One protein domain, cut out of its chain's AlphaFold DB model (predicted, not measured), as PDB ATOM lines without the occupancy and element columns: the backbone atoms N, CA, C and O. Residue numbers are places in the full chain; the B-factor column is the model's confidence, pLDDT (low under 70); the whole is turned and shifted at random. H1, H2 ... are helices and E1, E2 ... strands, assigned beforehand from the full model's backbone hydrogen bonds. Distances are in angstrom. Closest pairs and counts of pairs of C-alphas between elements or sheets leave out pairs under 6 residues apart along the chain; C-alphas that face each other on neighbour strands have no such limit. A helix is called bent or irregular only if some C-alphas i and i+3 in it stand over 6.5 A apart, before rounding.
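AT A GLANCE: This is residues 23 to 81 and 121 to 242 of the 371 residues of the protein "Hypothetical protein" of Cafeteria roenbergensis (UniProt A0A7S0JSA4). One curled sheet of seven strands is folded back on itself into two leaves that face each other, E4 E3 E2 and E7 E6 E5, with the bent strand E1 as the hinge; two long helices pack on its opposite faces, H4 on one and H5 on the other. Both helices run on past the sheet and converge toward the link at residues 212 to 216, as a narrow V with part of the sheet between its arms. Of the short helices, H3 packs on the same face of the sheet as H4, H1 only grazes the sheet with its residue 43, and H2 is not on the sheet but close to H4. The printed part has 181 residues, with five named helices and seven named strands in the order E1 H1 E2 E3 E4 H2 H3 E5 E6 E7 H4 H5; the class is mixed, helices and strands, and the sheet is antiparallel in the order E4 E3 E2 E1 E7 E6 E5. The whole is compact, with a radius of gyration of the C-alphas of 17.5 A, yet elongated, with spans of 58 by 37 by 32 A.

IN THESE COORDINATES: E1, residues 23 to 34, begins at C-alpha 23 at (-9.670, 32.971, -38.688), bends by 80 degrees at residue 28 and measures 26.4 A from first to last C-alpha. H1 is residues 40 to 43. After a long link, residues 44 to 55, come E2, residues 56 to 65, 27.3 A, and E3, residues 68 to 75, 22.5 A. Beyond the cut stand E4, residues 124 to 130, 17.3 A, H2, residues 135 to 141, H3, residues 149 to 152, and E5, residues 153 to 155. E6, residues 162 to 169, measures 22.0 A, and E7, residues 172 to 179, 22.5 A. H4, residues 183 to 211, begins at C-alpha 183 at (2.991, 22.965, -26.084) and is 41.9 A long. H5, residues 217 to 241, is 34.7 A long and ends at C-alpha 241 at (-28.229, 34.125, -32.419).

HOW THE PARTS SIT: The sheet is strongly twisted, with E4 and E5 as edge strands. E4 pairs with E3 through N 71 and O 128, 2.9 A, and the hairpin of E2 and E3 through N 63 and O 70, 3.0 A. E2 and E1 have N 58 and O 30 at 2.8 A; E1 and E7 have N 33 and O 177 at 2.8 A. E5 E6 E7 are a meander, each strand the antiparallel neighbour of the one before, with N 165 and O 176 at 2.9 A and N 164 and O 154 at 2.8 A. Between the leaves, the closest C-alphas of E4 and E6 are those of Ala 128 and Val 167, 4.5 A apart. H4 is on the sheet, and its closest C-alphas to E1 are those of Ala 192 and Leu 24, 5.7 A apart. H3 is on the same face as H4, at a height over the sheet of 7.2 A. H5 is on the opposite face, at a height of 8.7 A, over E4 and E3; it runs along the strands, at 8 degrees to E4 on the local plane. H4 and H5 are close but not clearly touching, the closest C-alphas being those of Ile 211 and Glu 217, 6.3 A apart; they run opposite ways at a shallow tilt of 34.8 degrees, only just short of steep. H1 only grazes the sheet, with residue 43. H2 is not on the sheet; it is close to H4 but not clearly touching, with the C-alphas of Gly 135 and Glu 201 closest at 7.2 A. In H2, H4 and H5 every O i to N i+4 pair is within hydrogen-bond range; H1 and H3 are too short for such a pair.

THE WHOLE: The two C-alphas farthest apart, those of Ala 81 and Gly 214, are 58.9 A from each other. Residues 82 to 120 are not printed, and C-alphas 81 and 121 are 13.2 A apart across this cut. Of the links that are printed whole, the one from H1 to E2 is long. The mean pLDDT of the printed part is 77.6; residues 77 to 81, 121 to 122, 131, 133 to 148 and 204 to 242 are under 70.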
ATOM      1  N   THR A  23      -9.870  34.112 -39.596       92.56
ATOM      2  CA  THR A  23      -9.670  32.971 -38.688       92.56
ATOM      3  C   THR A  23      -8.176  32.767 -38.434       92.56
ATOM      4  O   THR A  23      -7.514  31.979 -39.108       92.56
ATOM      5  N   LEU A  24      -7.652  33.486 -37.442       93.81
ATOM      6  CA  LEU A  24      -6.232  33.513 -37.075       93.81
ATOM      7  C   LEU A  24      -5.703  32.157 -36.580       93.81
ATOM      8  O   LEU A  24      -4.538  31.826 -36.785       93.81
ATOM      9  N   PHE A  25      -6.540  31.374 -35.891       96.12
ATOM     10  CA  PHE A  25      -6.131  30.112 -35.268       96.12
ATOM     11  C   PHE A  25      -7.312  29.157 -35.087       96.12
ATOM     12  O   PHE A  25      -8.423  29.580 -34.767       96.12
ATOM     13  N   SER A  26      -7.075  27.845 -35.181       95.19
ATOM     14  CA  SER A  26      -8.013  26.854 -34.646       95.19
ATOM     15  C   SER A  26      -7.305  25.602 -34.131       95.19
ATOM     16  O   SER A  26      -6.504  24.996 -34.836       95.19
ATOM     17  N   ALA A  27      -7.667  25.176 -32.920       95.81
ATOM     18  CA  ALA A  27      -7.251  23.907 -32.332       95.81
ATOM     19  C   ALA A  27      -8.464  22.984 -32.195       95.81
ATOM     20  O   ALA A  27      -9.453  23.347 -31.559       95.81
ATOM     21  N   GLY A  28      -8.379  21.777 -32.763       93.19
ATOM     22  CA  GLY A  28      -9.457  20.783 -32.709       93.19
ATOM     23  C   GLY A  28      -9.748  20.225 -31.311       93.19
ATOM     24  O   GLY A  28     -10.816  19.658 -31.108       93.19
ATOM     25  N   GLU A  29      -8.820  20.389 -30.365       94.25
ATOM     26  CA  GLU A  29      -8.928  19.882 -28.998       94.25
ATOM     27  C   GLU A  29      -8.184  20.794 -28.009       94.25
ATOM     28  O   GLU A  29      -6.979  21.033 -28.128       94.25
ATOM     29  N   ALA A  30      -8.914  21.269 -27.005       96.06
ATOM     30  CA  ALA A  30      -8.427  21.948 -25.816       96.06
ATOM     31  C   ALA A  30      -9.311  21.573 -24.615       96.06
ATOM     32  O   ALA A  30     -10.448  21.132 -24.770       96.06
ATOM     33  N   PHE A  31      -8.793  21.766 -23.410       96.06
ATOM     34  CA  PHE A  31      -9.440  21.427 -22.149       96.06
ATOM     35  C   PHE A  31      -9.876  22.688 -21.408       96.06
ATOM     36  O   PHE A  31      -9.133  23.669 -21.363       96.06
ATOM     37  N   LEU A  32     -11.067  22.644 -20.814       95.50
ATOM     38  CA  LEU A  32     -11.612  23.713 -19.984       95.50
ATOM     39  C   LEU A  32     -11.580  23.312 -18.509       95.50
ATOM     40  O   LEU A  32     -11.940  22.188 -18.165       95.50
ATOM     41  N   TYR A  33     -11.214  24.244 -17.635       96.12
ATOM     42  CA  TYR A  33     -11.111  24.053 -16.190       96.12
ATOM     43  C   TYR A  33     -11.918  25.121 -15.442       96.12
ATOM     44  O   TYR A  33     -11.869  26.311 -15.765       96.12
ATOM     45  N   THR A  34     -12.672  24.701 -14.426       93.75
ATOM     46  CA  THR A  34     -13.472  25.594 -13.578       93.75
ATOM     47  C   THR A  34     -12.602  26.261 -12.521       93.75
ATOM     48  O   THR A  34     -12.157  25.604 -11.585       93.75
ATOM     49  N   LEU A  35     -12.427  27.582 -12.612       93.88
ATOM     50  CA  LEU A  35     -11.654  28.370 -11.635       93.88
ATOM     51  C   LEU A  35     -12.518  28.872 -10.456       93.88
ATOM     52  O   LEU A  35     -12.131  29.763  -9.702       93.88
ATOM     53  N   THR A  36     -13.726  28.322 -10.305       88.31
ATOM     54  CA  THR A  36     -14.726  28.726  -9.310       88.31
ATOM     55  C   THR A  36     -14.289  28.366  -7.892       88.31
ATOM     56  O   THR A  36     -14.193  27.188  -7.557       88.31
ATOM     57  N   GLY A  37     -14.097  29.376  -7.041       88.56
ATOM     58  CA  GLY A  37     -13.709  29.194  -5.637       88.56
ATOM     59  C   GLY A  37     -12.197  29.171  -5.382       88.56
ATOM     60  O   GLY A  37     -11.799  29.002  -4.232       88.56
ATOM     61  N   LEU A  38     -11.369  29.370  -6.413       90.38
ATOM     62  CA  LEU A  38      -9.946  29.671  -6.245       90.38
ATOM     63  C   LEU A  38      -9.750  31.136  -5.821       90.38
ATOM     64  O   LEU A  38     -10.511  32.016  -6.223       90.38
ATOM     65  N   ASP A  39      -8.709  31.395  -5.031       93.25
ATOM     66  CA  ASP A  39      -8.226  32.747  -4.747       93.25
ATOM     67  C   ASP A  39      -7.464  33.339  -5.946       93.25
ATOM     68  O   ASP A  39      -6.951  32.605  -6.793       93.25
ATOM     69  N   GLU A  40      -7.338  34.669  -5.993       89.12
ATOM     70  CA  GLU A  40      -6.686  35.386  -7.098       89.12
ATOM     71  C   GLU A  40      -5.258  34.875  -7.377       89.12
ATOM     72  O   GLU A  40      -4.878  34.719  -8.529       89.12
ATOM     73  N   ALA A  41      -4.472  34.518  -6.354       89.31
ATOM     74  CA  ALA A  41      -3.111  34.018  -6.558       89.31
ATOM     75  C   ALA A  41      -3.072  32.557  -7.054       89.31
ATOM     76  O   ALA A  41      -2.067  32.119  -7.616       89.31
ATOM     77  N   SER A  42      -4.137  31.779  -6.864       93.06
ATOM     78  CA  SER A  42      -4.268  30.409  -7.386       93.06
ATOM     79  C   SER A  42      -4.944  30.346  -8.759       93.06
ATOM     80  O   SER A  42      -4.656  29.431  -9.526       93.06
ATOM     81  N   ILE A  43      -5.757  31.343  -9.127       94.38
ATOM     82  CA  ILE A  43      -6.338  31.473 -10.476       94.38
ATOM     83  C   ILE A  43      -5.246  31.451 -11.558       94.38
ATOM     84  O   ILE A  43      -5.418  30.781 -12.570       94.38
ATOM     85  N   HIS A  44      -4.086  32.069 -11.320       94.00
ATOM     86  CA  HIS A  44      -2.977  32.137 -12.286       94.00
ATOM     87  C   HIS A  44      -1.922  31.019 -12.107       94.00
ATOM     88  O   HIS A  44      -0.788  31.162 -12.572       94.00
ATOM     89  N   ARG A  45      -2.252  29.915 -11.418       96.12
ATOM     90  CA  ARG A  45      -1.386  28.728 -11.259       96.12
ATOM     91  C   ARG A  45      -2.128  27.466 -11.693       96.12
ATOM     92  O   ARG A  45      -2.991  26.976 -10.970       96.12
ATOM     93  N   ALA A  46      -1.767  26.921 -12.851       95.81
ATOM     94  CA  ALA A  46      -2.419  25.764 -13.456       95.81
ATOM     95  C   ALA A  46      -2.407  24.523 -12.551       95.81
ATOM     96  O   ALA A  46      -3.376  23.764 -12.536       95.81
ATOM     97  N   ALA A  47      -1.367  24.338 -11.733       95.69
ATOM     98  CA  ALA A  47      -1.308  23.266 -10.740       95.69
ATOM     99  C   ALA A  47      -2.474  23.288  -9.724       95.69
ATOM    100  O   ALA A  47      -2.809  22.244  -9.167       95.69
ATOM    101  N   ALA A  48      -3.120  24.440  -9.497       95.31
ATOM    102  CA  ALA A  48      -4.268  24.574  -8.598       95.31
ATOM    103  C   ALA A  48      -5.626  24.242  -9.256       95.31
ATOM    104  O   ALA A  48      -6.635  24.177  -8.557       95.31
ATOM    105  N   TRP A  49      -5.683  24.034 -10.577       95.94
ATOM    106  CA  TRP A  49      -6.945  23.923 -11.326       95.94
ATOM    107  C   TRP A  49      -7.567  22.515 -11.344       95.94
ATOM    108  O   TRP A  49      -8.644  22.341 -11.908       95.94
ATOM    109  N   GLY A  50      -6.900  21.504 -10.775       94.06
ATOM    110  CA  GLY A  50      -7.327  20.103 -10.898       94.06
ATOM    111  C   GLY A  50      -7.137  19.571 -12.321       94.06
ATOM    112  O   GLY A  50      -8.092  19.159 -12.979       94.06
ATOM    113  N   LEU A  51      -5.896  19.615 -12.823       94.50
ATOM    114  CA  LEU A  51      -5.559  19.292 -14.219       94.50
ATOM    115  C   LEU A  51      -5.946  17.867 -14.658       94.50
ATOM    116  O   LEU A  51      -6.059  17.608 -15.856       94.50
ATOM    117  N   ASP A  52      -6.177  16.968 -13.699       95.25
ATOM    118  CA  ASP A  52      -6.668  15.602 -13.874       95.25
ATOM    119  C   ASP A  52      -8.165  15.510 -14.228       95.25
ATOM    120  O   ASP A  52      -8.612  14.470 -14.710       95.25
ATOM    121  N   LYS A  53      -8.945  16.575 -13.995       93.56
ATOM    122  CA  LYS A  53     -10.399  16.625 -14.222       93.56
ATOM    123  C   LYS A  53     -10.795  17.885 -15.004       93.56
ATOM    124  O   LYS A  53     -11.338  18.823 -14.417       93.56
ATOM    125  N   PRO A  54     -10.552  17.929 -16.328       95.25
ATOM    126  CA  PRO A  54     -11.125  18.975 -17.167       95.25
ATOM    127  C   PRO A  54     -12.658  18.938 -17.086       95.25
ATOM    128  O   PRO A  54     -13.274  17.875 -17.137       95.25
ATOM    129  N   ALA A  55     -13.272  20.111 -16.964       93.06
ATOM    130  CA  ALA A  55     -14.720  20.279 -16.885       93.06
ATOM    131  C   ALA A  55     -15.415  20.038 -18.238       93.06
ATOM    132  O   ALA A  55     -16.577  19.640 -18.265       93.06
ATOM    133  N   ALA A  56     -14.706  20.276 -19.347       92.44
ATOM    134  CA  ALA A  56     -15.118  19.914 -20.703       92.44
ATOM    135  C   ALA A  56     -13.908  19.862 -21.653       92.44
ATOM    136  O   ALA A  56     -12.864  20.463 -21.378       92.44
ATOM    137  N   THR A  57     -14.086  19.209 -22.802       93.75
ATOM    138  CA  THR A  57     -13.175  19.281 -23.955       93.75
ATOM    139  C   THR A  57     -13.848  20.087 -25.069       93.75
ATOM    140  O   THR A  57     -15.023  19.877 -25.368       93.75
ATOM    141  N   ALA A  58     -13.113  21.017 -25.672       93.81
ATOM    142  CA  ALA A  58     -13.613  22.007 -26.620       93.81
ATOM    143  C   ALA A  58     -12.718  22.117 -27.871       93.81
ATOM    144  O   ALA A  58     -11.513  21.886 -27.801       93.81
ATOM    145  N   ARG A  59     -13.292  22.535 -29.004       93.50
ATOM    146  CA  ARG A  59     -12.554  23.127 -30.130       93.50
ATOM    147  C   ARG A  59     -12.384  24.620 -29.846       93.50
ATOM    148  O   ARG A  59     -13.346  25.288 -29.472       93.50
ATOM    149  N   VAL A  60     -11.188  25.152 -30.076       94.69
ATOM    150  CA  VAL A  60     -10.918  26.598 -30.010       94.69
ATOM    151  C   VAL A  60     -10.806  27.163 -31.421       94.69
ATOM    152  O   VAL A  60     -10.233  26.529 -32.316       94.69
ATOM    153  N   VAL A  61     -11.339  28.364 -31.617       94.00
ATOM    154  CA  VAL A  61     -11.132  29.191 -32.812       94.00
ATOM    155  C   VAL A  61     -10.805  30.607 -32.341       94.00
ATOM    156  O   VAL A  61     -11.490  31.117 -31.460       94.00
ATOM    157  N   VAL A  62      -9.777  31.240 -32.900       94.31
ATOM    158  CA  VAL A  62      -9.561  32.686 -32.758       94.31
ATOM    159  C   VAL A  62      -9.968  33.334 -34.073       94.31
ATOM    160  O   VAL A  62      -9.472  32.937 -35.129       94.31
ATOM    161  N   VAL A  63     -10.886  34.293 -33.997       92.38
ATOM    162  CA  VAL A  63     -11.413  35.055 -35.136       92.38
ATOM    163  C   VAL A  63     -11.151  36.536 -34.884       92.38
ATOM    164  O   VAL A  63     -11.338  36.994 -33.757       92.38
ATOM    165  N   ALA A  64     -10.744  37.274 -35.912       89.62
ATOM    166  CA  ALA A  64     -10.602  38.723 -35.870       89.62
ATOM    167  C   ALA A  64     -11.560  39.428 -36.840       89.62
ATOM    168  O   ALA A  64     -11.854  38.922 -37.924       89.62
ATOM    169  N   ARG A  65     -12.020  40.618 -36.441       85.38
ATOM    170  CA  ARG A  65     -12.853  41.548 -37.215       85.38
ATOM    171  C   ARG A  65     -12.324  42.970 -37.003       85.38
ATOM    172  O   ARG A  65     -12.675  43.626 -36.024       85.38
ATOM    173  N   GLY A  66     -11.460  43.447 -37.900       84.31
ATOM    174  CA  GLY A  66     -10.783  44.739 -37.722       84.31
ATOM    175  C   GLY A  66      -9.842  44.708 -36.513       84.31
ATOM    176  O   GLY A  66      -8.899  43.924 -36.511       84.31
ATOM    177  N   THR A  67     -10.108  45.530 -35.493       80.88
ATOM    178  CA  THR A  67      -9.399  45.519 -34.197       80.88
ATOM    179  C   THR A  67      -9.965  44.514 -33.192       80.88
ATOM    180  O   THR A  67      -9.291  44.185 -32.219       80.88
ATOM    181  N   ALA A  68     -11.192  44.021 -33.389       82.94
ATOM    182  CA  ALA A  68     -11.830  43.115 -32.443       82.94
ATOM    183  C   ALA A  68     -11.325  41.675 -32.635       82.94
ATOM    184  O   ALA A  68     -11.435  41.110 -33.723       82.94
ATOM    185  N   LEU A  69     -10.828  41.055 -31.562       88.56
ATOM    186  CA  LEU A  69     -10.346  39.674 -31.522       88.56
ATOM    187  C   LEU A  69     -11.209  38.834 -30.580       88.56
ATOM    188  O   LEU A  69     -11.414  39.184 -29.421       88.56
ATOM    189  N   ALA A  70     -11.669  37.675 -31.042       89.44
ATOM    190  CA  ALA A  70     -12.524  36.789 -30.263       89.44
ATOM    191  C   ALA A  70     -11.991  35.359 -30.181       89.44
ATOM    192  O   ALA A  70     -11.787  34.686 -31.194       89.44
ATOM    193  N   VAL A  71     -11.843  34.864 -28.952       91.94
ATOM    194  CA  VAL A  71     -11.528  33.463 -28.654       91.94
ATOM    195  C   VAL A  71     -12.839  32.707 -28.464       91.94
ATOM    196  O   VAL A  71     -13.476  32.790 -27.410       91.94
ATOM    197  N   GLN A  72     -13.251  31.970 -29.495       90.75
ATOM    198  CA  GLN A  72     -14.445  31.136 -29.489       90.75
ATOM    199  C   GLN A  72     -14.143  29.736 -28.951       90.75
ATOM    200  O   GLN A  72     -13.218  29.062 -29.410       90.75
ATOM    201  N   VAL A  73     -14.959  29.278 -28.000       90.06
ATOM    202  CA  VAL A  73     -14.838  27.965 -27.361       90.06
ATOM    203  C   VAL A  73     -16.082  27.139 -27.685       90.06
ATOM    204  O   VAL A  73     -17.163  27.345 -27.128       90.06
ATOM    205  N   LEU A  74     -15.922  26.201 -28.618       88.94
ATOM    206  CA  LEU A  74     -16.972  25.352 -29.174       88.94
ATOM    207  C   LEU A  74     -16.930  23.959 -28.536       88.94
ATOM    208  O   LEU A  74     -15.865  23.371 -28.377       88.94
ATOM    209  N   SER A  75     -18.087  23.395 -28.216       84.75
ATOM    210  CA  SER A  75     -18.228  22.031 -27.710       84.75
ATOM    211  C   SER A  75     -17.824  20.996 -28.763       84.75
ATOM    212  O   SER A  75     -18.174  21.128 -29.942       84.75
ATOM    213  N   VAL A  76     -17.127  19.935 -28.340       83.38
ATOM    214  CA  VAL A  76     -16.843  18.758 -29.183       83.38
ATOM    215  C   VAL A  76     -17.971  17.729 -29.030       83.38
ATOM    216  O   VAL A  76     -17.739  16.579 -28.668       83.38
ATOM    217  N   ASP A  77     -19.209  18.151 -29.299       62.91
ATOM    218  CA  ASP A  77     -20.370  17.255 -29.300       62.91
ATOM    219  C   ASP A  77     -20.299  16.281 -30.501       62.91
ATOM    220  O   ASP A  77     -20.488  16.655 -31.659       62.91
ATOM    221  N   ASP A  78     -19.964  15.023 -30.198       45.66
ATOM    222  CA  ASP A  78     -20.200  13.759 -30.924       45.66
ATOM    223  C   ASP A  78     -19.859  13.583 -32.418       45.66
ATOM    224  O   ASP A  78     -19.969  12.469 -32.942       45.66
ATOM    225  N   ALA A  79     -19.262  14.569 -33.090       42.56
ATOM    226  CA  ALA A  79     -18.686  14.380 -34.431       42.56
ATOM    227  C   ALA A  79     -17.568  13.300 -34.492       42.56
ATOM    228  O   ALA A  79     -17.218  12.837 -35.581       42.56
ATOM    229  N   GLN A  80     -17.014  12.895 -33.339       44.50
ATOM    230  CA  GLN A  80     -16.078  11.767 -33.192       44.50
ATOM    231  C   GLN A  80     -16.742  10.468 -32.697       44.50
ATOM    232  O   GLN A  80     -16.314   9.386 -33.102       44.50
ATOM    233  N   ALA A  81     -17.819  10.526 -31.903       41.56
ATOM    234  CA  ALA A  81     -18.576   9.324 -31.531       41.56
ATOM    235  C   ALA A  81     -19.195   8.661 -32.773       41.56
ATOM    236  O   ALA A  81     -19.068   7.451 -32.959       41.56
ATOM    237  N   GLY A 121     -23.907  21.881 -35.788       53.12
ATOM    238  CA  GLY A 121     -23.902  20.931 -34.669       53.12
ATOM    239  C   GLY A 121     -22.947  21.295 -33.524       53.12
ATOM    240  O   GLY A 121     -23.228  20.942 -32.384       53.12
ATOM    241  N   SER A 122     -21.865  22.045 -33.772       60.81
ATOM    242  CA  SER A 122     -20.969  22.503 -32.695       60.81
ATOM    243  C   SER A 122     -21.643  23.553 -31.806       60.81
ATOM    244  O   SER A 122     -21.752  24.720 -32.182       60.81
ATOM    245  N   LYS A 123     -22.067  23.153 -30.604       74.56
ATOM    246  CA  LYS A 123     -22.656  24.051 -29.604       74.56
ATOM    247  C   LYS A 123     -21.607  25.005 -29.034       74.56
ATOM    248  O   LYS A 123     -20.550  24.569 -28.592       74.56
ATOM    249  N   LEU A 124     -21.900  26.299 -28.972       73.44
ATOM    250  CA  LEU A 124     -21.012  27.264 -28.328       73.44
ATOM    251  C   LEU A 124     -21.043  27.117 -26.794       73.44
ATOM    252  O   LEU A 124     -22.118  27.027 -26.201       73.44
ATOM    253  N   LEU A 125     -19.869  27.099 -26.151       75.44
ATOM    254  CA  LEU A 125     -19.729  26.995 -24.690       75.44
ATOM    255  C   LEU A 125     -19.372  28.334 -24.037       75.44
ATOM    256  O   LEU A 125     -19.925  28.671 -22.990       75.44
ATOM    257  N   ALA A 126     -18.437  29.078 -24.631       75.81
ATOM    258  CA  ALA A 126     -17.926  30.339 -24.101       75.81
ATOM    259  C   ALA A 126     -17.257  31.180 -25.199       75.81
ATOM    260  O   ALA A 126     -16.735  30.625 -26.166       75.81
ATOM    261  N   ILE A 127     -17.225  32.505 -25.021       78.38
ATOM    262  CA  ILE A 127     -16.408  33.423 -25.829       78.38
ATOM    263  C   ILE A 127     -15.781  34.496 -24.937       78.38
ATOM    264  O   ILE A 127     -16.439  35.066 -24.064       78.38
ATOM    265  N   ALA A 128     -14.507  34.788 -25.187       78.50
ATOM    266  CA  ALA A 128     -13.868  36.034 -24.782       78.50
ATOM    267  C   ALA A 128     -13.760  36.931 -26.028       78.50
ATOM    268  O   ALA A 128     -13.117  36.522 -26.994       78.50
ATOM    269  N   VAL A 129     -14.418  38.097 -26.032       77.00
ATOM    270  CA  VAL A 129     -14.339  39.096 -27.118       77.00
ATOM    271  C   VAL A 129     -13.544  40.287 -26.605       77.00
ATOM    272  O   VAL A 129     -14.040  41.009 -25.747       77.00
ATOM    273  N   ALA A 130     -12.334  40.466 -27.122       75.81
ATOM    274  CA  ALA A 130     -11.496  41.622 -26.868       75.81
ATOM    275  C   ALA A 130     -11.678  42.657 -27.978       75.81
ATOM    276  O   ALA A 130     -11.490  42.336 -29.148       75.81
ATOM    277  N   ASP A 131     -11.961  43.903 -27.611       69.62
ATOM    278  CA  ASP A 131     -11.549  45.023 -28.454       69.62
ATOM    279  C   ASP A 131     -10.077  45.352 -28.158       69.62
ATOM    280  O   ASP A 131      -9.599  45.165 -27.029       69.62
ATOM    281  N   LEU A 132      -9.363  45.813 -29.179       71.81
ATOM    282  CA  LEU A 132      -7.959  46.206 -29.121       71.81
ATOM    283  C   LEU A 132      -7.866  47.692 -29.520       71.81
ATOM    284  O   LEU A 132      -7.584  47.992 -30.678       71.81
ATOM    285  N   PRO A 133      -8.138  48.635 -28.596       61.66
ATOM    286  CA  PRO A 133      -8.046  50.067 -28.866       61.66
ATOM    287  C   PRO A 133      -6.588  50.452 -29.134       61.66
ATOM    288  O   PRO A 133      -5.697  50.108 -28.351       61.66
ATOM    289  N   TYR A 134      -6.340  51.141 -30.252       61.88
ATOM    290  CA  TYR A 134      -5.000  51.187 -30.836       61.88
ATOM    291  C   TYR A 134      -4.121  52.387 -30.470       61.88
ATOM    292  O   TYR A 134      -4.504  53.542 -30.624       61.88
ATOM    293  N   GLY A 135      -2.894  52.085 -30.036       54.84
ATOM    294  CA  GLY A 135      -1.940  53.060 -29.501       54.84
ATOM    295  C   GLY A 135      -2.184  53.366 -28.019       54.84
ATOM    296  O   GLY A 135      -3.284  53.166 -27.498       54.84
ATOM    297  N   ASP A 136      -1.155  53.853 -27.319       54.94
ATOM    298  CA  ASP A 136      -1.270  54.154 -25.883       54.94
ATOM    299  C   ASP A 136      -2.312  55.244 -25.590       54.94
ATOM    300  O   ASP A 136      -2.962  55.201 -24.544       54.94
ATOM    301  N   GLU A 137      -2.557  56.160 -26.534       52.41
ATOM    302  CA  GLU A 137      -3.647  57.127 -26.422       52.41
ATOM    303  C   GLU A 137      -5.028  56.474 -26.422       52.41
ATOM    304  O   GLU A 137      -5.797  56.738 -25.505       52.41
ATOM    305  N   ALA A 138      -5.365  55.596 -27.374       52.66
ATOM    306  CA  ALA A 138      -6.663  54.917 -27.355       52.66
ATOM    307  C   ALA A 138      -6.773  53.965 -26.150       52.66
ATOM    308  O   ALA A 138      -7.820  53.886 -25.506       52.66
ATOM    309  N   ARG A 139      -5.667  53.311 -25.764       56.78
ATOM    310  CA  ARG A 139      -5.564  52.481 -24.549       56.78
ATOM    311  C   ARG A 139      -5.768  53.285 -23.254       56.78
ATOM    312  O   ARG A 139      -6.164  52.696 -22.242       56.78
ATOM    313  N   ALA A 140      -5.521  54.597 -23.269       59.66
ATOM    314  CA  ALA A 140      -5.821  55.529 -22.182       59.66
ATOM    315  C   ALA A 140      -7.241  56.121 -22.289       59.66
ATOM    316  O   ALA A 140      -8.008  56.027 -21.330       59.66
ATOM    317  N   ARG A 141      -7.613  56.667 -23.457       56.56
ATOM    318  CA  ARG A 141      -8.912  57.296 -23.764       56.56
ATOM    319  C   ARG A 141     -10.090  56.338 -23.611       56.56
ATOM    320  O   ARG A 141     -11.147  56.764 -23.162       56.56
ATOM    321  N   SER A 142      -9.898  55.055 -23.924       58.94
ATOM    322  CA  SER A 142     -10.899  54.002 -23.725       58.94
ATOM    323  C   SER A 142     -11.449  53.983 -22.293       58.94
ATOM    324  O   SER A 142     -12.642  53.749 -22.106       58.94
ATOM    325  N   GLY A 143     -10.601  54.216 -21.281       58.19
ATOM    326  CA  GLY A 143     -10.955  54.187 -19.854       58.19
ATOM    327  C   GLY A 143     -11.384  52.814 -19.305       58.19
ATOM    328  O   GLY A 143     -11.247  52.561 -18.107       58.19
ATOM    329  N   ASP A 144     -11.861  51.916 -20.164       60.41
ATOM    330  CA  ASP A 144     -12.386  50.606 -19.823       60.41
ATOM    331  C   ASP A 144     -11.248  49.568 -19.726       60.41
ATOM    332  O   ASP A 144     -10.609  49.231 -20.729       60.41
ATOM    333  N   PRO A 145     -10.973  48.990 -18.538       57.78
ATOM    334  CA  PRO A 145      -9.997  47.912 -18.418       57.78
ATOM    335  C   PRO A 145     -10.426  46.641 -19.170       57.78
ATOM    336  O   PRO A 145      -9.581  45.779 -19.393       57.78
ATOM    337  N   THR A 146     -11.702  46.518 -19.561       60.69
ATOM    338  CA  THR A 146     -12.238  45.437 -20.399       60.69
ATOM    339  C   THR A 146     -12.019  45.658 -21.902       60.69
ATOM    340  O   THR A 146     -12.450  44.832 -22.690       60.69
ATOM    341  N   ALA A 147     -11.280  46.691 -22.321       64.31
ATOM    342  CA  ALA A 147     -10.797  46.868 -23.697       64.31
ATOM    343  C   ALA A 147      -9.275  46.614 -23.804       64.31
ATOM    344  O   ALA A 147      -8.527  47.405 -24.372       64.31
ATOM    345  N   ARG A 148      -8.763  45.555 -23.160       69.31
ATOM    346  CA  ARG A 148      -7.323  45.220 -23.155       69.31
ATOM    347  C   ARG A 148      -7.112  43.717 -23.265       69.31
ATOM    348  O   ARG A 148      -7.670  42.973 -22.465       69.31
ATOM    349  N   LEU A 149      -6.250  43.261 -24.176       77.56
ATOM    350  CA  LEU A 149      -5.958  41.830 -24.363       77.56
ATOM    351  C   LEU A 149      -5.562  41.121 -23.054       77.56
ATOM    352  O   LEU A 149      -6.076  40.045 -22.755       77.56
ATOM    353  N   GLU A 150      -4.718  41.773 -22.250       74.75
ATOM    354  CA  GLU A 150      -4.258  41.346 -20.914       74.75
ATOM    355  C   GLU A 150      -5.414  41.072 -19.931       74.75
ATOM    356  O   GLU A 150      -5.272  40.313 -18.975       74.75
ATOM    357  N   TRP A 151      -6.574  41.702 -20.146       78.38
ATOM    358  CA  TRP A 151      -7.776  41.460 -19.359       78.38
ATOM    359  C   TRP A 151      -8.498  40.184 -19.805       78.38
ATOM    360  O   TRP A 151      -9.075  39.508 -18.959       78.38
ATOM    361  N   PHE A 152      -8.460  39.828 -21.093       85.25
ATOM    362  CA  PHE A 152      -9.167  38.666 -21.649       85.25
ATOM    363  C   PHE A 152      -8.380  37.369 -21.599       85.25
ATOM    364  O   PHE A 152      -8.967  36.328 -21.304       85.25
ATOM    365  N   VAL A 153      -7.092  37.424 -21.929       91.69
ATOM    366  CA  VAL A 153      -6.222  36.256 -22.067       91.69
ATOM    367  C   VAL A 153      -4.971  36.502 -21.241       91.69
ATOM    368  O   VAL A 153      -4.086  37.252 -21.644       91.69
ATOM    369  N   ASP A 154      -4.898  35.844 -20.090       92.69
ATOM    370  CA  ASP A 154      -3.697  35.823 -19.257       92.69
ATOM    371  C   ASP A 154      -3.077  34.417 -19.254       92.69
ATOM    372  O   ASP A 154      -3.732  33.419 -19.559       92.69
ATOM    373  N   LYS A 155      -1.795  34.316 -18.929       94.44
ATOM    374  CA  LYS A 155      -0.998  33.092 -18.990       94.44
ATOM    375  C   LYS A 155      -0.817  32.498 -17.593       94.44
ATOM    376  O   LYS A 155      -0.645  33.216 -16.614       94.44
ATOM    377  N   ALA A 156      -0.805  31.170 -17.482       95.25
ATOM    378  CA  ALA A 156      -0.475  30.525 -16.215       95.25
ATOM    379  C   ALA A 156       1.009  30.743 -15.853       95.25
ATOM    380  O   ALA A 156       1.908  30.469 -16.653       95.25
ATOM    381  N   ASN A 157       1.276  31.193 -14.624       95.00
ATOM    382  CA  ASN A 157       2.626  31.514 -14.141       95.00
ATOM    383  C   ASN A 157       3.568  30.296 -14.112       95.00
ATOM    384  O   ASN A 157       4.786  30.438 -14.186       95.00
ATOM    385  N   ASP A 158       3.003  29.097 -13.991       95.38
ATOM    386  CA  ASP A 158       3.692  27.813 -13.868       95.38
ATOM    387  C   ASP A 158       3.733  27.001 -15.178       95.38
ATOM    388  O   ASP A 158       4.335  25.926 -15.211       95.38
ATOM    389  N   SER A 159       3.120  27.473 -16.276       95.25
ATOM    390  CA  SER A 159       3.034  26.690 -17.517       95.25
ATOM    391  C   SER A 159       2.782  27.508 -18.785       95.25
ATOM    392  O   SER A 159       1.846  28.294 -18.873       95.25
ATOM    393  N   SER A 160       3.526  27.205 -19.855       95.81
ATOM    394  CA  SER A 160       3.255  27.715 -21.209       95.81
ATOM    395  C   SER A 160       2.132  26.984 -21.962       95.81
ATOM    396  O   SER A 160       1.940  27.247 -23.144       95.81
ATOM    397  N   ARG A 161       1.411  26.051 -21.322       96.81
ATOM    398  CA  ARG A 161       0.298  25.285 -21.926       96.81
ATOM    399  C   ARG A 161      -1.099  25.711 -21.467       96.81
ATOM    400  O   ARG A 161      -2.075  25.198 -22.017       96.81
ATOM    401  N   TYR A 162      -1.185  26.583 -20.463       97.50
ATOM    402  CA  TYR A 162      -2.427  26.939 -19.783       97.50
ATOM    403  C   TYR A 162      -2.613  28.460 -19.732       97.50
ATOM    404  O   TYR A 162      -1.655  29.202 -19.517       97.50
ATOM    405  N   PHE A 163      -3.856  28.904 -19.916       96.75
ATOM    406  CA  PHE A 163      -4.255  30.310 -20.008       96.75
ATOM    407  C   PHE A 163      -5.540  30.546 -19.209       96.75
ATOM    408  O   PHE A 163      -6.389  29.661 -19.131       96.75
ATOM    409  N   VAL A 164      -5.711  31.728 -18.625       95.38
ATOM    410  CA  VAL A 164      -6.961  32.161 -17.992       95.38
ATOM    411  C   VAL A 164      -7.724  33.012 -18.999       95.38
ATOM    412  O   VAL A 164      -7.272  34.097 -19.357       95.38
ATOM    413  N   LEU A 165      -8.889  32.534 -19.436       93.44
ATOM    414  CA  LEU A 165      -9.825  33.310 -20.245       93.44
ATOM    415  C   LEU A 165     -10.824  34.050 -19.352       93.44
ATOM    416  O   LEU A 165     -11.447  33.434 -18.479       93.44
ATOM    417  N   ARG A 166     -11.047  35.342 -19.613       89.94
ATOM    418  CA  ARG A 166     -12.206  36.087 -19.097       89.94
ATOM    419  C   ARG A 166     -13.312  36.104 -20.145       89.94
ATOM    420  O   ARG A 166     -13.238  36.787 -21.159       89.94
ATOM    421  N   VAL A 167     -14.337  35.308 -19.880       86.19
ATOM    422  CA  VAL A 167     -15.515  35.093 -20.722       86.19
ATOM    423  C   VAL A 167     -16.599  36.087 -20.310       86.19
ATOM    424  O   VAL A 167     -16.889  36.211 -19.116       86.19
ATOM    425  N   ARG A 168     -17.225  36.767 -21.278       74.19
ATOM    426  CA  ARG A 168     -18.371  37.664 -21.043       74.19
ATOM    427  C   ARG A 168     -19.678  36.948 -21.390       74.19
ATOM    428  O   ARG A 168     -19.753  36.221 -22.377       74.19
ATOM    429  N   ARG A 169     -20.718  37.144 -20.579       71.69
ATOM    430  CA  ARG A 169     -22.090  36.691 -20.858       71.69
ATOM    431  C   ARG A 169     -23.073  37.765 -20.399       71.69
ATOM    432  O   ARG A 169     -23.554  37.740 -19.265       71.69
ATOM    433  N   GLY A 170     -23.341  38.731 -21.278       73.06
ATOM    434  CA  GLY A 170     -24.014  39.973 -20.895       73.06
ATOM    435  C   GLY A 170     -23.180  40.726 -19.854       73.06
ATOM    436  O   GLY A 170     -21.967  40.842 -20.000       73.06
ATOM    437  N   SER A 171     -23.807  41.175 -18.767       72.88
ATOM    438  CA  SER A 171     -23.119  41.850 -17.656       72.88
ATOM    439  C   SER A 171     -22.278  40.927 -16.761       72.88
ATOM    440  O   SER A 171     -21.509  41.419 -15.936       72.88
ATOM    441  N   ALA A 172     -22.404  39.600 -16.886       77.62
ATOM    442  CA  ALA A 172     -21.639  38.655 -16.078       77.62
ATOM    443  C   ALA A 172     -20.283  38.334 -16.726       77.62
ATOM    444  O   ALA A 172     -20.213  37.968 -17.900       77.62
ATOM    445  N   THR A 173     -19.214  38.398 -15.933       83.56
ATOM    446  CA  THR A 173     -17.875  37.938 -16.322       83.56
ATOM    447  C   THR A 173     -17.530  36.649 -15.578       83.56
ATOM    448  O   THR A 173     -17.844  36.482 -14.399       83.56
ATOM    449  N   ALA A 174     -16.900  35.705 -16.274       88.00
ATOM    450  CA  ALA A 174     -16.489  34.417 -15.725       88.00
ATOM    451  C   ALA A 174     -15.035  34.118 -16.100       88.00
ATOM    452  O   ALA A 174     -14.588  34.446 -17.196       88.00
ATOM    453  N   ARG A 175     -14.295  33.471 -15.195       92.31
ATOM    454  CA  ARG A 175     -12.912  33.042 -15.433       92.31
ATOM    455  C   ARG A 175     -12.867  31.543 -15.693       92.31
ATOM    456  O   ARG A 175     -13.329  30.760 -14.862       92.31
ATOM    457  N   VAL A 176     -12.307  31.157 -16.833       93.88
ATOM    458  CA  VAL A 176     -12.202  29.764 -17.281       93.88
ATOM    459  C   VAL A 176     -10.741  29.459 -17.580       93.88
ATOM    460  O   VAL A 176     -10.088  30.210 -18.300       93.88
ATOM    461  N   GLY A 177     -10.219  28.363 -17.037       96.25
ATOM    462  CA  GLY A 177      -8.892  27.879 -17.402       96.25
ATOM    463  C   GLY A 177      -8.964  27.178 -18.754       96.25
ATOM    464  O   GLY A 177      -9.749  26.248 -18.910       96.25
ATOM    465  N   LEU A 178      -8.161  27.604 -19.721       97.25
ATOM    466  CA  LEU A 178      -7.957  26.935 -21.003       97.25
ATOM    467  C   LEU A 178      -6.625  26.179 -20.969       97.25
ATOM    468  O   LEU A 178      -5.622  26.711 -20.496       97.25
ATOM    469  N   GLY A 179      -6.590  24.958 -21.497       97.38
ATOM    470  CA  GLY A 179      -5.369  24.162 -21.604       97.38
ATOM    471  C   GLY A 179      -5.254  23.389 -22.906       97.38
ATOM    472  O   GLY A 179      -6.202  22.740 -23.331       97.38
ATOM    473  N   PHE A 180      -4.072  23.384 -23.513       97.44
ATOM    474  CA  PHE A 180      -3.797  22.561 -24.695       97.44
ATOM    475  C   PHE A 180      -3.044  21.281 -24.305       97.44
ATOM    476  O   PHE A 180      -2.224  21.297 -23.376       97.44
ATOM    477  N   ARG A 181      -3.279  20.161 -25.012       95.75
ATOM    478  CA  ARG A 181      -2.478  18.933 -24.811       95.75
ATOM    479  C   ARG A 181      -1.017  19.148 -25.195       95.75
ATOM    480  O   ARG A 181      -0.130  18.695 -24.480       95.75
ATOM    481  N   GLU A 182      -0.782  19.900 -26.264       96.38
ATOM    482  CA  GLU A 182       0.551  20.114 -26.815       96.38
ATOM    483  C   GLU A 182       1.057  21.539 -26.620       96.38
ATOM    484  O   GLU A 182       0.324  22.518 -26.776       96.38
ATOM    485  N   ARG A 183       2.352  21.661 -26.312       96.50
ATOM    486  CA  ARG A 183       2.991  22.965 -26.084       96.50
ATOM    487  C   ARG A 183       3.107  23.787 -27.374       96.50
ATOM    488  O   ARG A 183       2.981  25.002 -27.312       96.50
ATOM    489  N   HIS A 184       3.285  23.148 -28.532       97.25
ATOM    490  CA  HIS A 184       3.337  23.858 -29.815       97.25
ATOM    491  C   HIS A 184       1.976  24.471 -30.199       97.25
ATOM    492  O   HIS A 184       1.945  25.584 -30.708       97.25
ATOM    493  N   ILE A 185       0.856  23.812 -29.868       97.25
ATOM    494  CA  ILE A 185      -0.495  24.367 -30.067       97.25
ATOM    495  C   ILE A 185      -0.705  25.599 -29.171       97.25
ATOM    496  O   ILE A 185      -1.230  26.609 -29.627       97.25
ATOM    497  N   ALA A 186      -0.238  25.543 -27.918       97.00
ATOM    498  CA  ALA A 186      -0.286  26.683 -27.000       97.00
ATOM    499  C   ALA A 186       0.589  27.869 -27.454       97.00
ATOM    500  O   ALA A 186       0.186  29.019 -27.285       97.00
ATOM    501  N   TYR A 187       1.758  27.608 -28.051       97.00
ATOM    502  CA  TYR A 187       2.578  28.663 -28.653       97.00
ATOM    503  C   TYR A 187       1.903  29.275 -29.882       97.00
ATOM    504  O   TYR A 187       1.763  30.489 -29.918       97.00
ATOM    505  N   ALA A 188       1.398  28.463 -30.817       96.81
ATOM    506  CA  ALA A 188       0.697  28.956 -32.005       96.81
ATOM    507  C   ALA A 188      -0.579  29.757 -31.661       96.81
ATOM    508  O   ALA A 188      -0.904  30.718 -32.350       96.81
ATOM    509  N   PHE A 189      -1.277  29.414 -30.570       96.75
ATOM    510  CA  PHE A 189      -2.391  30.210 -30.035       96.75
ATOM    511  C   PHE A 189      -1.939  31.611 -29.592       96.75
ATOM    512  O   PHE A 189      -2.537  32.607 -29.991       96.75
ATOM    513  N   GLN A 190      -0.866  31.696 -28.797       94.56
ATOM    514  CA  GLN A 190      -0.307  32.976 -28.348       94.56
ATOM    515  C   GLN A 190       0.277  33.785 -29.515       94.56
ATOM    516  O   GLN A 190       0.121  34.999 -29.560       94.56
ATOM    517  N   GLU A 191       0.945  33.124 -30.457       94.75
ATOM    518  CA  GLU A 191       1.577  33.739 -31.625       94.75
ATOM    519  C   GLU A 191       0.542  34.318 -32.595       94.75
ATOM    520  O   GLU A 191       0.702  35.454 -33.024       94.75
ATOM    521  N   ALA A 192      -0.563  33.614 -32.857       94.56
ATOM    522  CA  ALA A 192      -1.658  34.123 -33.686       94.56
ATOM    523  C   ALA A 192      -2.340  35.366 -33.079       94.56
ATOM    524  O   ALA A 192      -2.716  36.287 -33.803       94.56
ATOM    525  N   ILE A 193      -2.470  35.413 -31.749       92.12
ATOM    526  CA  ILE A 193      -2.953  36.600 -31.029       92.12
ATOM    527  C   ILE A 193      -1.922  37.739 -31.125       92.12
ATOM    528  O   ILE A 193      -2.285  38.874 -31.432       92.12
ATOM    529  N   ASN A 194      -0.638  37.445 -30.909       91.00
ATOM    530  CA  ASN A 194       0.429  38.446 -30.924       91.00
ATOM    531  C   ASN A 194       0.703  39.020 -32.328       91.00
ATOM    532  O   ASN A 194       0.951  40.217 -32.431       91.00
ATOM    533  N   ASP A 195       0.639  38.224 -33.406       90.38
ATOM    534  CA  ASP A 195       0.722  38.757 -34.777       90.38
ATOM    535  C   ASP A 195      -0.473  39.654 -35.081       90.38
ATOM    536  O   ASP A 195      -0.286  40.696 -35.694       90.38
ATOM    537  N   HIS A 196      -1.682  39.318 -34.621       88.94
ATOM    538  CA  HIS A 196      -2.831  40.197 -34.819       88.94
ATOM    539  C   HIS A 196      -2.667  41.540 -34.092       88.94
ATOM    540  O   HIS A 196      -2.909  42.580 -34.698       88.94
ATOM    541  N   VAL A 197      -2.147  41.544 -32.859       86.50
ATOM    542  CA  VAL A 197      -1.734  42.780 -32.163       86.50
ATOM    543  C   VAL A 197      -0.684  43.537 -32.989       86.50
ATOM    544  O   VAL A 197      -0.915  44.679 -33.374       86.50
ATOM    545  N   ALA A 198       0.419  42.893 -33.378       85.25
ATOM    546  CA  ALA A 198       1.474  43.526 -34.178       85.25
ATOM    547  C   ALA A 198       1.004  43.965 -35.582       85.25
ATOM    548  O   ALA A 198       1.602  44.829 -36.221       85.25
ATOM    549  N   ARG A 199      -0.052  43.353 -36.123       82.25
ATOM    550  CA  ARG A 199      -0.706  43.717 -37.387       82.25
ATOM    551  C   ARG A 199      -1.551  44.968 -37.195       82.25
ATOM    552  O   ARG A 199      -1.391  45.910 -37.962       82.25
ATOM    553  N   CYS A 200      -2.379  45.015 -36.160       81.81
ATOM    554  CA  CYS A 200      -3.195  46.183 -35.853       81.81
ATOM    555  C   CYS A 200      -2.341  47.385 -35.393       81.81
ATOM    556  O   CYS A 200      -2.649  48.503 -35.788       81.81
ATOM    557  N   GLU A 201      -1.191  47.165 -34.738       77.31
ATOM    558  CA  GLU A 201      -0.142  48.187 -34.526       77.31
ATOM    559  C   GLU A 201       0.313  48.815 -35.852       77.31
ATOM    560  O   GLU A 201       0.304  50.037 -36.011       77.31
ATOM    561  N   ARG A 202       0.660  47.977 -36.841       75.31
ATOM    562  CA  ARG A 202       1.074  48.428 -38.180       75.31
ATOM    563  C   ARG A 202      -0.056  49.116 -38.947       75.31
ATOM    564  O   ARG A 202       0.213  50.081 -39.655       75.31
ATOM    565  N   HIS A 203      -1.304  48.667 -38.807       70.19
ATOM    566  CA  HIS A 203      -2.452  49.330 -39.432       70.19
ATOM    567  C   HIS A 203      -2.799  50.668 -38.765       70.19
ATOM    568  O   HIS A 203      -3.162  51.595 -39.479       70.19
ATOM    569  N   ALA A 204      -2.623  50.814 -37.449       64.06
ATOM    570  CA  ALA A 204      -2.784  52.092 -36.756       64.06
ATOM    571  C   ALA A 204      -1.685  53.094 -37.154       64.06
ATOM    572  O   ALA A 204      -1.989  54.221 -37.538       64.06
ATOM    573  N   GLY A 205      -0.415  52.667 -37.171       57.28
ATOM    574  CA  GLY A 205       0.691  53.496 -37.673       57.28
ATOM    575  C   GLY A 205       0.551  53.852 -39.160       57.28
ATOM    576  O   GLY A 205       0.843  54.974 -39.565       57.28
ATOM    577  N   GLY A 206       0.035  52.926 -39.975       51.09
ATOM    578  CA  GLY A 206      -0.302  53.176 -41.379       51.09
ATOM    579  C   GLY A 206      -1.504  54.108 -41.571       51.09
ATOM    580  O   GLY A 206      -1.529  54.862 -42.537       51.09
ATOM    581  N   ALA A 207      -2.474  54.101 -40.650       50.03
ATOM    582  CA  ALA A 207      -3.585  55.049 -40.645       50.03
ATOM    583  C   ALA A 207      -3.114  56.463 -40.272       50.03
ATOM    584  O   ALA A 207      -3.490  57.410 -40.954       50.03
ATOM    585  N   ALA A 208      -2.218  56.608 -39.288       47.41
ATOM    586  CA  ALA A 208      -1.537  57.878 -39.000       47.41
ATOM    587  C   ALA A 208      -0.764  58.417 -40.225       47.41
ATOM    588  O   ALA A 208      -0.877  59.593 -40.561       47.41
ATOM    589  N   ALA A 209      -0.073  57.553 -40.974       45.25
ATOM    590  CA  ALA A 209       0.572  57.940 -42.237       45.25
ATOM    591  C   ALA A 209      -0.415  58.265 -43.386       45.25
ATOM    592  O   ALA A 209      -0.011  58.848 -44.389       45.25
ATOM    593  N   ALA A 210      -1.698  57.898 -43.268       45.34
ATOM    594  CA  ALA A 210      -2.760  58.271 -44.210       45.34
ATOM    595  C   ALA A 210      -3.540  59.528 -43.766       45.34
ATOM    596  O   ALA A 210      -4.078  60.246 -44.606       45.34
ATOM    597  N   ILE A 211      -3.564  59.820 -42.464       48.50
ATOM    598  CA  ILE A 211      -4.027  61.086 -41.876       48.50
ATOM    599  C   ILE A 211      -3.155  62.251 -42.366       48.50
ATOM    600  O   ILE A 211      -3.691  63.270 -42.794       48.50
ATOM    601  N   ASP A 212      -1.833  62.056 -42.434       49.66
ATOM    602  CA  ASP A 212      -0.866  63.017 -43.001       49.66
ATOM    603  C   ASP A 212      -1.143  63.350 -44.491       49.66
ATOM    604  O   ASP A 212      -0.734  64.389 -45.005       49.66
ATOM    605  N   ALA A 213      -1.928  62.514 -45.186       48.09
ATOM    606  CA  ALA A 213      -2.425  62.768 -46.541       48.09
ATOM    607  C   ALA A 213      -3.780  63.521 -46.597       48.09
ATOM    608  O   ALA A 213      -4.365  63.648 -47.675       48.09
ATOM    609  N   GLY A 214      -4.278  64.041 -45.468       44.62
ATOM    610  CA  GLY A 214      -5.408  64.981 -45.405       44.62
ATOM    611  C   GLY A 214      -6.764  64.410 -44.970       44.62
ATOM    612  O   GLY A 214      -7.783  65.068 -45.184       44.62
ATOM    613  N   ALA A 215      -6.813  63.219 -44.367       49.88
ATOM    614  CA  ALA A 215      -8.024  62.695 -43.723       49.88
ATOM    615  C   ALA A 215      -8.094  63.149 -42.254       49.88
ATOM    616  O   ALA A 215      -7.086  63.084 -41.551       49.88
ATOM    617  N   THR A 216      -9.260  63.589 -41.757       48.38
ATOM    618  CA  THR A 216      -9.337  64.079 -40.369       48.38
ATOM    619  C   THR A 216      -9.270  62.926 -39.362       48.38
ATOM    620  O   THR A 216      -9.971  61.918 -39.487       48.38
ATOM    621  N   GLU A 217      -8.429  63.081 -38.337       47.38
ATOM    622  CA  GLU A 217      -8.208  62.070 -37.291       47.38
ATOM    623  C   GLU A 217      -9.506  61.685 -36.581       47.38
ATOM    624  O   GLU A 217      -9.784  60.507 -36.367       47.38
ATOM    625  N   ALA A 218     -10.334  62.687 -36.274       52.00
ATOM    626  CA  ALA A 218     -11.606  62.503 -35.593       52.00
ATOM    627  C   ALA A 218     -12.587  61.643 -36.406       52.00
ATOM    628  O   ALA A 218     -13.260  60.795 -35.827       52.00
ATOM    629  N   GLU A 219     -12.660  61.815 -37.729       56.06
ATOM    630  CA  GLU A 219     -13.531  60.996 -38.582       56.06
ATOM    631  C   GLU A 219     -12.966  59.583 -38.768       56.06
ATOM    632  O   GLU A 219     -13.725  58.614 -38.716       56.06
ATOM    633  N   ALA A 220     -11.646  59.441 -38.923       52.72
ATOM    634  CA  ALA A 220     -10.992  58.141 -39.062       52.72
ATOM    635  C   ALA A 220     -11.101  57.290 -37.781       52.72
ATOM    636  O   ALA A 220     -11.456  56.112 -37.851       52.72
ATOM    637  N   GLU A 221     -10.846  57.872 -36.605       53.34
ATOM    638  CA  GLU A 221     -10.903  57.159 -35.326       53.34
ATOM    639  C   GLU A 221     -12.347  56.929 -34.846       53.34
ATOM    640  O   GLU A 221     -12.653  55.858 -34.317       53.34
ATOM    641  N   ALA A 222     -13.272  57.868 -35.095       58.56
ATOM    642  CA  ALA A 222     -14.697  57.638 -34.846       58.56
ATOM    643  C   ALA A 222     -15.253  56.536 -35.759       58.56
ATOM    644  O   ALA A 222     -15.964  55.653 -35.283       58.56
ATOM    645  N   ALA A 223     -14.881  56.511 -37.044       58.19
ATOM    646  CA  ALA A 223     -15.260  55.423 -37.941       58.19
ATOM    647  C   ALA A 223     -14.647  54.082 -37.506       58.19
ATOM    648  O   ALA A 223     -15.331  53.060 -37.559       58.19
ATOM    649  N   ALA A 224     -13.395  54.068 -37.034       54.03
ATOM    650  CA  ALA A 224     -12.747  52.863 -36.517       54.03
ATOM    651  C   ALA A 224     -13.413  52.341 -35.234       54.03
ATOM    652  O   ALA A 224     -13.673  51.144 -35.130       54.03
ATOM    653  N   THR A 225     -13.753  53.215 -34.283       56.16
ATOM    654  CA  THR A 225     -14.433  52.824 -33.034       56.16
ATOM    655  C   THR A 225     -15.907  52.474 -33.245       56.16
ATOM    656  O   THR A 225     -16.382  51.509 -32.651       56.16
ATOM    657  N   GLU A 226     -16.631  53.144 -34.148       59.44
ATOM    658  CA  GLU A 226     -17.985  52.733 -34.549       59.44
ATOM    659  C   GLU A 226     -17.961  51.391 -35.306       59.44
ATOM    660  O   GLU A 226     -18.833  50.545 -35.095       59.44
ATOM    661  N   ALA A 227     -16.942  51.144 -36.139       54.75
ATOM    662  CA  ALA A 227     -16.740  49.857 -36.802       54.75
ATOM    663  C   ALA A 227     -16.364  48.743 -35.813       54.75
ATOM    664  O   ALA A 227     -16.914  47.650 -35.925       54.75
ATOM    665  N   ALA A 228     -15.503  49.004 -34.824       53.78
ATOM    666  CA  ALA A 228     -15.157  48.053 -33.765       53.78
ATOM    667  C   ALA A 228     -16.366  47.743 -32.863       53.78
ATOM    668  O   ALA A 228     -16.663  46.577 -32.600       53.78
ATOM    669  N   ALA A 229     -17.142  48.764 -32.483       60.41
ATOM    670  CA  ALA A 229     -18.388  48.600 -31.739       60.41
ATOM    671  C   ALA A 229     -19.432  47.800 -32.536       60.41
ATOM    672  O   ALA A 229     -20.037  46.877 -31.990       60.41
ATOM    673  N   ARG A 230     -19.602  48.071 -33.842       64.06
ATOM    674  CA  ARG A 230     -20.448  47.248 -34.724       64.06
ATOM    675  C   ARG A 230     -19.900  45.840 -34.929       64.06
ATOM    676  O   ARG A 230     -20.698  44.918 -35.025       64.06
ATOM    677  N   ALA A 231     -18.584  45.647 -34.993       60.84
ATOM    678  CA  ALA A 231     -17.971  44.328 -35.113       60.84
ATOM    679  C   ALA A 231     -18.200  43.497 -33.843       60.84
ATOM    680  O   ALA A 231     -18.554  42.322 -33.949       60.84
ATOM    681  N   MET A 232     -18.087  44.115 -32.660       58.81
ATOM    682  CA  MET A 232     -18.456  43.502 -31.385       58.81
ATOM    683  C   MET A 232     -19.962  43.237 -31.277       58.81
ATOM    684  O   MET A 232     -20.317  42.120 -30.914       58.81
ATOM    685  N   GLU A 233     -20.848  44.182 -31.625       67.19
ATOM    686  CA  GLU A 233     -22.303  43.932 -31.608       67.19
ATOM    687  C   GLU A 233     -22.663  42.813 -32.588       67.19
ATOM    688  O   GLU A 233     -23.336  41.865 -32.202       67.19
ATOM    689  N   ALA A 234     -22.190  42.873 -33.837       64.62
ATOM    690  CA  ALA A 234     -22.442  41.846 -34.843       64.62
ATOM    691  C   ALA A 234     -21.938  40.477 -34.379       64.62
ATOM    692  O   ALA A 234     -22.667  39.493 -34.496       64.62
ATOM    693  N   LEU A 235     -20.741  40.414 -33.787       62.91
ATOM    694  CA  LEU A 235     -20.217  39.168 -33.250       62.91
ATOM    695  C   LEU A 235     -21.052  38.678 -32.059       62.91
ATOM    696  O   LEU A 235     -21.534  37.554 -32.117       62.91
ATOM    697  N   GLU A 236     -21.297  39.492 -31.021       64.62
ATOM    698  CA  GLU A 236     -22.141  39.115 -29.870       64.62
ATOM    699  C   GLU A 236     -23.582  38.746 -30.285       64.62
ATOM    700  O   GLU A 236     -24.224  37.937 -29.616       64.62
ATOM    701  N   LYS A 237     -24.077  39.270 -31.411       64.31
ATOM    702  CA  LYS A 237     -25.411  39.023 -31.976       64.31
ATOM    703  C   LYS A 237     -25.497  37.761 -32.824       64.31
ATOM    704  O   LYS A 237     -26.481  37.042 -32.702       64.31
ATOM    705  N   GLU A 238     -24.488  37.438 -33.629       57.22
ATOM    706  CA  GLU A 238     -24.399  36.133 -34.307       57.22
ATOM    707  C   GLU A 238     -24.166  35.009 -33.286       57.22
ATOM    708  O   GLU A 238     -24.799  33.957 -33.344       57.22
ATOM    709  N   VAL A 239     -23.341  35.287 -32.276       53.03
ATOM    710  CA  VAL A 239     -23.086  34.440 -31.101       53.03
ATOM    711  C   VAL A 239     -24.350  34.216 -30.271       53.03
ATOM    712  O   VAL A 239     -24.686  33.074 -29.956       53.03
ATOM    713  N   GLY A 240     -25.073  35.288 -29.937       44.03
ATOM    714  CA  GLY A 240     -26.357  35.228 -29.237       44.03
ATOM    715  C   GLY A 240     -27.483  34.643 -30.096       44.03
ATOM    716  O   GLY A 240     -28.430  34.070 -29.559       44.03
ATOM    717  N   GLY A 241     -27.348  34.726 -31.422       37.72
ATOM    718  CA  GLY A 241     -28.229  34.125 -32.419       37.72
ATOM    719  C   GLY A 241     -28.219  32.596 -32.401       37.72
ATOM    720  O   GLY A 241     -29.221  31.985 -32.765       37.72
ATOM    721  N   VAL A 242     -27.169  31.964 -31.856       47.28
ATOM    722  CA  VAL A 242     -27.162  30.530 -31.493       47.28
ATOM    723  C   VAL A 242     -27.944  30.292 -30.188       47.28
ATOM    724  O   VAL A 242     -27.541  29.529 -29.306       47.28
TER     725      VAL A 242